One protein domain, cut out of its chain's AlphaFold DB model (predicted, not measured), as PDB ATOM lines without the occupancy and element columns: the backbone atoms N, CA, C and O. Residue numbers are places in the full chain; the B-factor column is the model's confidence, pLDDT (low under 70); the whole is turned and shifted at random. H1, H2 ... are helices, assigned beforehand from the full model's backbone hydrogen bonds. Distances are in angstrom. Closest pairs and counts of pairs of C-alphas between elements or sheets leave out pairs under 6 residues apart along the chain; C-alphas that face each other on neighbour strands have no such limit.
ATOM      1  N   ASP A  14     161.776 192.217 117.776       67.50
ATOM      2  CA  ASP A  14     161.066 192.756 116.613       67.50
ATOM      3  C   ASP A  14     162.018 192.913 115.415       67.50
ATOM      4  O   ASP A  14     161.747 192.393 114.333       67.50
ATOM      5  N   GLU A  15     163.180 193.542 115.610       73.06
ATOM      6  CA  GLU A  15     164.201 193.675 114.562       73.06
ATOM      7  C   GLU A  15     164.728 192.311 114.109       73.06
ATOM      8  O   GLU A  15     164.923 192.075 112.914       73.06
ATOM      9  N   PHE A  16     164.925 191.388 115.050       76.44
ATOM     10  CA  PHE A  16     165.374 190.030 114.780       76.44
ATOM     11  C   PHE A  16     164.406 189.292 113.852       76.44
ATOM     12  O   PHE A  16     164.806 188.815 112.786       76.44
ATOM     13  N   THR A  17     163.128 189.240 114.234       74.69
ATOM     14  CA  THR A  17     162.074 188.541 113.487       74.69
ATOM     15  C   THR A  17     161.797 189.204 112.137       74.69
ATOM     16  O   THR A  17     161.718 188.518 111.116       74.69
ATOM     17  N   GLN A  18     161.738 190.537 112.072       80.31
ATOM     18  CA  GLN A  18     161.568 191.257 110.808       80.31
ATOM     19  C   GLN A  18     162.740 191.025 109.844       80.31
ATOM     20  O   GLN A  18     162.536 190.878 108.635       80.31
ATOM     21  N   THR A  19     163.970 190.947 110.355       81.44
ATOM     22  CA  THR A  19     165.159 190.767 109.516       81.44
ATOM     23  C   THR A  19     165.240 189.358 108.933       81.44
ATOM     24  O   THR A  19     165.470 189.215 107.732       81.44
ATOM     25  N   ILE A  20     164.979 188.308 109.720       83.88
ATOM     26  CA  ILE A  20     164.980 186.933 109.187       83.88
ATOM     27  C   ILE A  20     163.870 186.716 108.147       83.88
ATOM     28  O   ILE A  20     164.071 185.971 107.187       83.88
ATOM     29  N   ILE A  21     162.723 187.388 108.292       82.12
ATOM     30  CA  ILE A  21     161.606 187.298 107.340       82.12
ATOM     31  C   ILE A  21     161.919 188.097 106.069       82.12
ATOM     32  O   ILE A  21     161.782 187.580 104.961       82.12
ATOM     33  N   SER A  22     162.395 189.339 106.200       81.75
ATOM     34  CA  SER A  22     162.733 190.197 105.051       81.75
ATOM     35  C   SER A  22     163.898 189.653 104.220       81.75
ATOM     36  O   SER A  22     163.867 189.728 102.993       81.75
ATOM     37  N   GLN A  23     164.890 189.030 104.862       82.62
ATOM     38  CA  GLN A  23     166.000 188.353 104.184       82.62
ATOM     39  C   GLN A  23     165.616 186.974 103.623       82.62
ATOM     40  O   GLN A  23     166.470 186.288 103.057       82.62
ATOM     41  N   LYS A  24     164.346 186.559 103.759       81.12
ATOM     42  CA  LYS A  24     163.838 185.237 103.357       81.12
ATOM     43  C   LYS A  24     164.631 184.076 103.971       81.12
ATOM     44  O   LYS A  24     164.747 183.013 103.371       81.12
ATOM     45  N   ILE A  25     165.198 184.289 105.158       83.00
ATOM     46  CA  ILE A  25     165.817 183.230 105.964       83.00
ATOM     47  C   ILE A  25     164.709 182.361 106.550       83.00
ATOM     48  O   ILE A  25     164.795 181.136 106.522       83.00
ATOM     49  N   PHE A  26     163.644 183.005 107.029       83.50
ATOM     50  CA  PHE A  26     162.405 182.345 107.399       83.50
ATOM     51  C   PHE A  26     161.326 182.671 106.369       83.50
ATOM     52  O   PHE A  26     160.778 183.775 106.350       83.50
ATOM     53  N   ASN A  27     161.054 181.725 105.468       78.38
ATOM     54  CA  ASN A  27     160.159 181.956 104.341       78.38
ATOM     55  C   ASN A  27     158.692 181.736 104.745       78.38
ATOM     56  O   ASN A  27     158.090 180.708 104.447       78.38
ATOM     57  N   LYS A 400     168.354 176.697 107.332       88.00
ATOM     58  CA  LYS A 400     169.268 176.349 108.421       88.00
ATOM     59  C   LYS A 400     170.630 177.027 108.281       88.00
ATOM     60  O   LYS A 400     171.134 177.593 109.247       88.00
ATOM     61  N   HIS A 401     171.217 177.004 107.084       86.94
ATOM     62  CA  HIS A 401     172.551 177.556 106.859       86.94
ATOM     63  C   HIS A 401     172.539 179.079 106.939       86.94
ATOM     64  O   HIS A 401     173.345 179.667 107.664       86.94
ATOM     65  N   ARG A 402     171.581 179.721 106.257       88.38
ATOM     66  CA  ARG A 402     171.453 181.184 106.294       88.38
ATOM     67  C   ARG A 402     171.089 181.695 107.680       88.38
ATOM     68  O   ARG A 402     171.530 182.778 108.052       88.38
ATOM     69  N   PHE A 403     170.322 180.924 108.443       88.69
ATOM     70  CA  PHE A 403     169.950 181.277 109.804       88.69
ATOM     71  C   PHE A 403     171.163 181.291 110.730       88.69
ATOM     72  O   PHE A 403     171.427 182.319 111.344       88.69
ATOM     73  N   ILE A 404     171.972 180.226 110.755       86.56
ATOM     74  CA  ILE A 404     173.200 180.182 111.569       86.56
ATOM     75  C   ILE A 404     174.156 181.319 111.166       86.56
ATOM     76  O   ILE A 404     174.717 181.998 112.028       86.56
ATOM     77  N   ASP A 405     174.322 181.574 109.864       85.62
ATOM     78  CA  ASP A 405     175.143 182.685 109.365       85.62
ATOM     79  C   ASP A 405     174.632 184.046 109.841       85.62
ATOM     80  O   ASP A 405     175.425 184.920 110.197       85.62
ATOM     81  N   TYR A 406     173.314 184.234 109.847       87.06
ATOM     82  CA  TYR A 406     172.677 185.457 110.309       87.06
ATOM     83  C   TYR A 406     172.847 185.668 111.815       87.06
ATOM     84  O   TYR A 406     173.233 186.768 112.219       87.06
ATOM     85  N   ILE A 407     172.636 184.630 112.636       81.88
ATOM     86  CA  ILE A 407     172.878 184.699 114.085       81.88
ATOM     87  C   ILE A 407     174.337 185.058 114.353       81.88
ATOM     88  O   ILE A 407     174.615 186.011 115.073       81.88
ATOM     89  N   HIS A 408     175.278 184.366 113.710       82.12
ATOM     90  CA  HIS A 408     176.701 184.628 113.897       82.12
ATOM     91  C   HIS A 408     177.089 186.060 113.492       82.12
ATOM     92  O   HIS A 408     177.755 186.764 114.249       82.12
ATOM     93  N   LYS A 409     176.619 186.544 112.333       80.50
ATOM     94  CA  LYS A 409     176.846 187.933 111.893       80.50
ATOM     95  C   LYS A 409     176.248 188.949 112.865       80.50
ATOM     96  O   LYS A 409     176.857 189.987 113.110       80.50
ATOM     97  N   THR A 410     175.074 188.655 113.408       76.62
ATOM     98  CA  THR A 410     174.405 189.478 114.419       76.62
ATOM     99  C   THR A 410     175.231 189.548 115.702       76.62
ATOM    100  O   THR A 410     175.526 190.636 116.192       76.62
ATOM    101  N   SER A 411     175.689 188.399 116.203       69.12
ATOM    102  CA  SER A 411     176.553 188.318 117.380       69.12
ATOM    103  C   SER A 411     177.882 189.054 117.189       69.12
ATOM    104  O   SER A 411     178.365 189.686 118.126       69.12
ATOM    105  N   MET A 412     178.453 189.028 115.981       68.25
ATOM    106  CA  MET A 412     179.667 189.779 115.623       68.25
ATOM    107  C   MET A 412     179.425 191.294 115.571       68.25
ATOM    108  O   MET A 412     180.211 192.065 116.115       68.25
ATOM    109  N   LYS A 413     178.318 191.744 114.964       65.44
ATOM    110  CA  LYS A 413     177.971 193.175 114.896       65.44
ATOM    111  C   LYS A 413     177.767 193.786 116.281       65.44
ATOM    112  O   LYS A 413     178.273 194.875 116.534       65.44
ATOM    113  N   ASN A 414     177.098 193.068 117.182       59.03
ATOM    114  CA  ASN A 414     176.882 193.539 118.552       59.03
ATOM    115  C   ASN A 414     178.203 193.605 119.347       59.03
ATOM    116  O   ASN A 414     178.369 194.484 120.190       59.03
ATOM    117  N   ALA A 415     179.171 192.734 119.038       54.47
ATOM    118  CA  ALA A 415     180.500 192.741 119.652       54.47
ATOM    119  C   ALA A 415     181.423 193.861 119.127       54.47
ATOM    120  O   ALA A 415     182.306 194.314 119.851       54.47
ATOM    121  N   ASN A 416     181.221 194.349 117.898       48.88
ATOM    122  CA  ASN A 416     182.027 195.447 117.348       48.88
ATOM    123  C   ASN A 416     181.729 196.805 118.008       48.88
ATOM    124  O   ASN A 416     182.603 197.667 118.030       48.88
ATOM    125  N   ASN A 417     180.533 196.982 118.578       49.84
ATOM    126  CA  ASN A 417     180.175 198.197 119.318       49.84
ATOM    127  C   ASN A 417     180.589 198.143 120.798       49.84
ATOM    128  O   ASN A 417     180.711 199.187 121.426       49.84
ATOM    129  N   ASN A 418     180.842 196.949 121.341       43.09
ATOM    130  CA  ASN A 418     181.292 196.726 122.710       43.09
ATOM    131  C   ASN A 418     182.273 195.552 122.711       43.09
ATOM    132  O   ASN A 418     181.860 194.395 122.675       43.09
ATOM    133  N   ILE A 419     183.580 195.832 122.754       43.75
ATOM    134  CA  ILE A 419     184.605 194.791 122.904       43.75
ATOM    135  C   ILE A 419     184.222 193.926 124.112       43.75
ATOM    136  O   ILE A 419     184.196 194.439 125.232       43.75
ATOM    137  N   LYS A 420     184.001 192.626 123.854       48.97
ATOM    138  CA  LYS A 420     183.671 191.490 124.749       48.97
ATOM    139  C   LYS A 420     182.261 190.964 124.428       48.97
ATOM    140  O   LYS A 420     181.295 191.711 124.481       48.97
ATOM    141  N   GLY A 421     182.148 189.665 124.120       51.19
ATOM    142  CA  GLY A 421     180.846 188.985 124.061       51.19
ATOM    143  C   GLY A 421     180.522 188.153 122.812       51.19
ATOM    144  O   GLY A 421     179.392 187.685 122.703       51.19
ATOM    145  N   CYS A 422     181.438 187.980 121.852       60.03
ATOM    146  CA  CYS A 422     181.094 187.263 120.623       60.03
ATOM    147  C   CYS A 422     181.069 185.738 120.808       60.03
ATOM    148  O   CYS A 422     182.040 185.156 121.288       60.03
ATOM    149  N   LEU A 423     179.970 185.102 120.395       67.25
ATOM    150  CA  LEU A 423     179.874 183.648 120.298       67.25
ATOM    151  C   LEU A 423     180.512 183.192 118.985       67.25
ATOM    152  O   LEU A 423     180.177 183.720 117.921       67.25
ATOM    153  N   SER A 424     181.387 182.187 119.055       71.75
ATOM    154  CA  SER A 424     181.950 181.563 117.858       71.75
ATOM    155  C   SER A 424     180.839 180.971 116.987       71.75
ATOM    156  O   SER A 424     179.765 180.584 117.464       71.75
ATOM    157  N   ARG A 425     181.101 180.844 115.685       77.38
ATOM    158  CA  ARG A 425     180.174 180.179 114.763       77.38
ATOM    159  C   ARG A 425     179.835 178.752 115.199       77.38
ATOM    160  O   ARG A 425     178.701 178.321 114.995       77.38
ATOM    161  N   LEU A 426     180.794 178.032 115.783       76.00
ATOM    162  CA  LEU A 426     180.586 176.677 116.295       76.00
ATOM    163  C   LEU A 426     179.594 176.680 117.462       76.00
ATOM    164  O   LEU A 426     178.627 175.926 117.420       76.00
ATOM    165  N   ASN A 427     179.744 177.605 118.416       72.12
ATOM    166  CA  ASN A 427     178.806 177.759 119.532       72.12
ATOM    167  C   ASN A 427     177.397 178.110 119.029       72.12
ATOM    168  O   ASN A 427     176.411 177.536 119.478       72.12
ATOM    169  N   VAL A 428     177.293 179.019 118.054       80.06
ATOM    170  CA  VAL A 428     176.009 179.372 117.424       80.06
ATOM    171  C   VAL A 428     175.383 178.164 116.721       80.06
ATOM    172  O   VAL A 428     174.187 177.931 116.854       80.06
ATOM    173  N   THR A 429     176.182 177.387 115.989       81.12
ATOM    174  CA  THR A 429     175.716 176.180 115.290       81.12
ATOM    175  C   THR A 429     175.190 175.146 116.281       81.12
ATOM    176  O   THR A 429     174.107 174.603 116.080       81.12
ATOM    177  N   GLU A 430     175.918 174.919 117.373       77.12
ATOM    178  CA  GLU A 430     175.523 174.000 118.439       77.12
ATOM    179  C   GLU A 430     174.224 174.447 119.121       77.12
ATOM    180  O   GLU A 430     173.294 173.652 119.244       77.12
ATOM    181  N   ILE A 431     174.111 175.731 119.489       77.38
ATOM    182  CA  ILE A 431     172.894 176.295 120.094       77.38
ATOM    183  C   ILE A 431     171.691 176.085 119.173       77.38
ATOM    184  O   ILE A 431     170.684 175.525 119.601       77.38
ATOM    185  N   VAL A 432     171.805 176.493 117.905       82.88
ATOM    186  CA  VAL A 432     170.713 176.408 116.921       82.88
ATOM    187  C   VAL A 432     170.289 174.953 116.679       82.88
ATOM    188  O   VAL A 432     169.096 174.675 116.556       82.88
ATOM    189  N   ASN A 433     171.244 174.019 116.642       80.88
ATOM    190  CA  ASN A 433     170.950 172.593 116.496       80.88
ATOM    191  C   ASN A 433     170.252 172.018 117.736       80.88
ATOM    192  O   ASN A 433     169.291 171.265 117.586       80.88
ATOM    193  N   ARG A 434     170.684 172.385 118.952       77.38
ATOM    194  CA  ARG A 434     170.071 171.912 120.208       77.38
ATOM    195  C   ARG A 434     168.632 172.380 120.374       77.38
ATOM    196  O   ARG A 434     167.790 171.609 120.822       77.38
ATOM    197  N   VAL A 435     168.341 173.620 119.986       74.06
ATOM    198  CA  VAL A 435     166.972 174.162 120.008       74.06
ATOM    199  C   VAL A 435     166.165 173.785 118.760       74.06
ATOM    200  O   VAL A 435     165.064 174.296 118.567       74.06
ATOM    201  N   ASP A 436     166.684 172.884 117.914       81.12
ATOM    202  CA  ASP A 436     166.000 172.344 116.732       81.12
ATOM    203  C   ASP A 436     165.482 173.441 115.784       81.12
ATOM    204  O   ASP A 436     164.370 173.374 115.255       81.12
ATOM    205  N   PHE A 437     166.292 174.486 115.574       84.44
ATOM    206  CA  PHE A 437     165.956 175.628 114.712       84.44
ATOM    207  C   PHE A 437     164.663 176.367 115.116       84.44
ATOM    208  O   PHE A 437     164.025 177.020 114.281       84.44
ATOM    209  N   ASP A 438     164.274 176.294 116.390       79.38
ATOM    210  CA  ASP A 438     163.263 177.170 116.973       79.38
ATOM    211  C   ASP A 438     163.836 178.585 117.102       79.38
ATOM    212  O   ASP A 438     164.837 178.821 117.779       79.38
ATOM    213  N   VAL A 439     163.219 179.531 116.410       80.12
ATOM    214  CA  VAL A 439     163.709 180.901 116.271       80.12
ATOM    215  C   VAL A 439     163.582 181.684 117.583       80.12
ATOM    216  O   VAL A 439     164.477 182.470 117.895       80.12
ATOM    217  N   MET A 440     162.516 181.463 118.362       76.06
ATOM    218  CA  MET A 440     162.309 182.140 119.648       76.06
ATOM    219  C   MET A 440     163.292 181.626 120.694       76.06
ATOM    220  O   MET A 440     163.957 182.418 121.365       76.06
ATOM    221  N   LEU A 441     163.424 180.300 120.796       71.62
ATOM    222  CA  LEU A 441     164.387 179.679 121.700       71.62
ATOM    223  C   LEU A 441     165.816 180.037 121.295       71.62
ATOM    224  O   LEU A 441     166.595 180.430 122.154       71.62
ATOM    225  N   THR A 442     166.142 180.020 119.997       77.25
ATOM    226  CA  THR A 442     167.457 180.466 119.508       77.25
ATOM    227  C   THR A 442     167.760 181.884 119.971       77.25
ATOM    228  O   THR A 442     168.837 182.122 120.509       77.25
ATOM    229  N   TYR A 443     166.835 182.830 119.774       76.56
ATOM    230  CA  TYR A 443     167.039 184.217 120.186       76.56
ATOM    231  C   TYR A 443     167.319 184.317 121.692       76.56
ATOM    232  O   TYR A 443     168.337 184.886 122.087       76.56
ATOM    233  N   ASN A 444     166.471 183.704 122.522       68.81
ATOM    234  CA  ASN A 444     166.619 183.737 123.977       68.81
ATOM    235  C   ASN A 444     167.937 183.093 124.433       68.81
ATOM    236  O   ASN A 444     168.693 183.708 125.184       68.81
ATOM    237  N   THR A 445     168.254 181.899 123.923       67.44
ATOM    238  CA  THR A 445     169.471 181.162 124.283       67.44
ATOM    239  C   THR A 445     170.733 181.875 123.809       67.44
ATOM    240  O   THR A 445     171.727 181.886 124.527       67.44
ATOM    241  N   VAL A 446     170.725 182.513 122.636       72.25
ATOM    242  CA  VAL A 446     171.873 183.298 122.151       72.25
ATOM    243  C   VAL A 446     172.098 184.527 123.028       72.25
ATOM    244  O   VAL A 446     173.236 184.793 123.411       72.25
ATOM    245  N   VAL A 447     171.035 185.255 123.381       70.25
ATOM    246  CA  VAL A 447     171.127 186.422 124.272       70.25
ATOM    247  C   VAL A 447     171.652 186.013 125.649       70.25
ATOM    248  O   VAL A 447     172.536 186.671 126.199       70.25
ATOM    249  N   GLU A 448     171.148 184.914 126.205       65.50
ATOM    250  CA  GLU A 448     171.600 184.385 127.490       65.50
ATOM    251  C   GLU A 448     173.051 183.889 127.436       65.50
ATOM    252  O   GLU A 448     173.863 184.263 128.281       65.50
ATOM    253  N   ALA A 449     173.423 183.136 126.401       67.38
ATOM    254  CA  ALA A 449     174.790 182.671 126.198       67.38
ATOM    255  C   ALA A 449     175.773 183.843 126.054       67.38
ATOM    256  O   ALA A 449     176.866 183.801 126.615       67.38
ATOM    257  N   GLN A 450     175.382 184.926 125.374       68.75
ATOM    258  CA  GLN A 450     176.181 186.152 125.305       68.75
ATOM    259  C   GLN A 450     176.345 186.810 126.680       68.75
ATOM    260  O   GLN A 450     177.457 187.207 127.030       68.75
ATOM    261  N   LYS A 451     175.279 186.890 127.490       66.12
ATOM    262  CA  LYS A 451     175.351 187.402 128.872       66.12
ATOM    263  C   LYS A 451     176.267 186.541 129.743       66.12
ATOM    264  O   LYS A 451     177.128 187.077 130.441       66.12
ATOM    265  N   ASN A 452     176.139 185.221 129.665       64.25
ATOM    266  CA  ASN A 452     176.950 184.282 130.438       64.25
ATOM    267  C   ASN A 452     178.418 184.321 130.016       64.25
ATOM    268  O   ASN A 452     179.298 184.389 130.871       64.25
ATOM    269  N   TYR A 453     178.691 184.392 128.714       63.38
ATOM    270  CA  TYR A 453     180.038 184.572 128.184       63.38
ATOM    271  C   TYR A 453     180.655 185.902 128.642       63.38
ATOM    272  O   TYR A 453     181.809 185.946 129.069       63.38
ATOM    273  N   MET A 454     179.867 186.981 128.653       59.59
ATOM    274  CA  MET A 454     180.287 188.264 129.212       59.59
ATOM    275  C   MET A 454     180.621 188.172 130.697       59.59
ATOM    276  O   MET A 454     181.672 188.655 131.116       59.59
ATOM    277  N   ASN A 455     179.774 187.515 131.484       56.59
ATOM    278  CA  ASN A 455     179.994 187.308 132.910       56.59
ATOM    279  C   ASN A 455     181.227 186.432 133.182       56.59
ATOM    280  O   ASN A 455     182.007 186.737 134.082       56.59
ATOM    281  N   ALA A 456     181.455 185.386 132.385       55.47
ATOM    282  CA  ALA A 456     182.636 184.534 132.478       55.47
ATOM    283  C   ALA A 456     183.917 185.305 132.123       55.47
ATOM    284  O   ALA A 456     184.876 185.283 132.892       55.47
ATOM    285  N   ILE A 457     183.924 186.075 131.027       53.94
ATOM    286  CA  ILE A 457     185.052 186.953 130.680       53.94
ATOM    287  C   ILE A 457     185.316 187.970 131.795       53.94
ATOM    288  O   ILE A 457     186.478 188.233 132.109       53.94
ATOM    289  N   ARG A 458     184.271 188.552 132.400       50.91
ATOM    290  CA  ARG A 458     184.410 189.474 133.540       50.91
ATOM    291  C   ARG A 458     185.075 188.785 134.736       50.91
ATOM    292  O   ARG A 458     186.010 189.350 135.294       50.91
ATOM    293  N   LYS A 459     184.672 187.551 135.066       50.72
ATOM    294  CA  LYS A 459     185.273 186.738 136.141       50.72
ATOM    295  C   LYS A 459     186.731 186.351 135.852       50.72
ATOM    296  O   LYS A 459     187.564 186.439 136.744       50.72
ATOM    297  N   HIS A 460     187.060 185.977 134.613       49.22
ATOM    298  CA  HIS A 460     188.416 185.563 134.230       49.22
ATOM    299  C   HIS A 460     189.395 186.732 134.036       49.22
ATOM    300  O   HIS A 460     190.587 186.575 134.287       49.22
ATOM    301  N   LYS A 461     188.933 187.915 133.599       44.66
ATOM    302  CA  LYS A 461     189.806 189.086 133.368       44.66
ATOM    303  C   LYS A 461     190.207 189.840 134.640       44.66
ATOM    304  O   LYS A 461     191.067 190.720 134.545       44.66
TER     305      LYS A 461
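Overview. This is residues 14 to 27 and 400 to 461 of the 552 residues of an uncharacterized protein of Theileria parva (UniProt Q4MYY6). Long helix H4 makes the longest axis; short H3 bridges it to H2, and H1 lies close to H2 and near H4. The 76 printed residues hold four named helices, H1 to H4 along the chain, all helix by class. The whole is compact, radius of gyration of the C-alphas 12.5 A, spanning 42 by 26 by 19 A.

Along the chain. H4, residues 439 to 461, 32.3 A long, ends at C-alpha 461 (189.806, 189.086, 133.368). H2 is residues 400 to 417, 26.7 A; H3, 425 to 434. H1, 14 to 22, begins at C-alpha 14 (161.066, 192.756, 116.613).

Arrangement. H4 touches H3 with residues 442 to 446 alone, at a steep tilt of 47 degrees; the closest C-alphas, Val 432 and Thr 442, are 5.8 A apart. H2 touches H3 with residues 404 to 408 alone, closest C-alphas His 408 and Arg 425, 5.7 A. H1 and H3 are apart. Every O i to N i+4 pair is within hydrogen-bond range in H1, H3 and H4; in H2, 13 of 14.

Size, cuts and confidence. Residues 28 to 399 are not printed; C-alphas 27 and 400 are 11.4 A apart. Neither link printed whole is long. pLDDT is under 70 at residues 14, 411 to 423, 444 to 445 and 448 to 461.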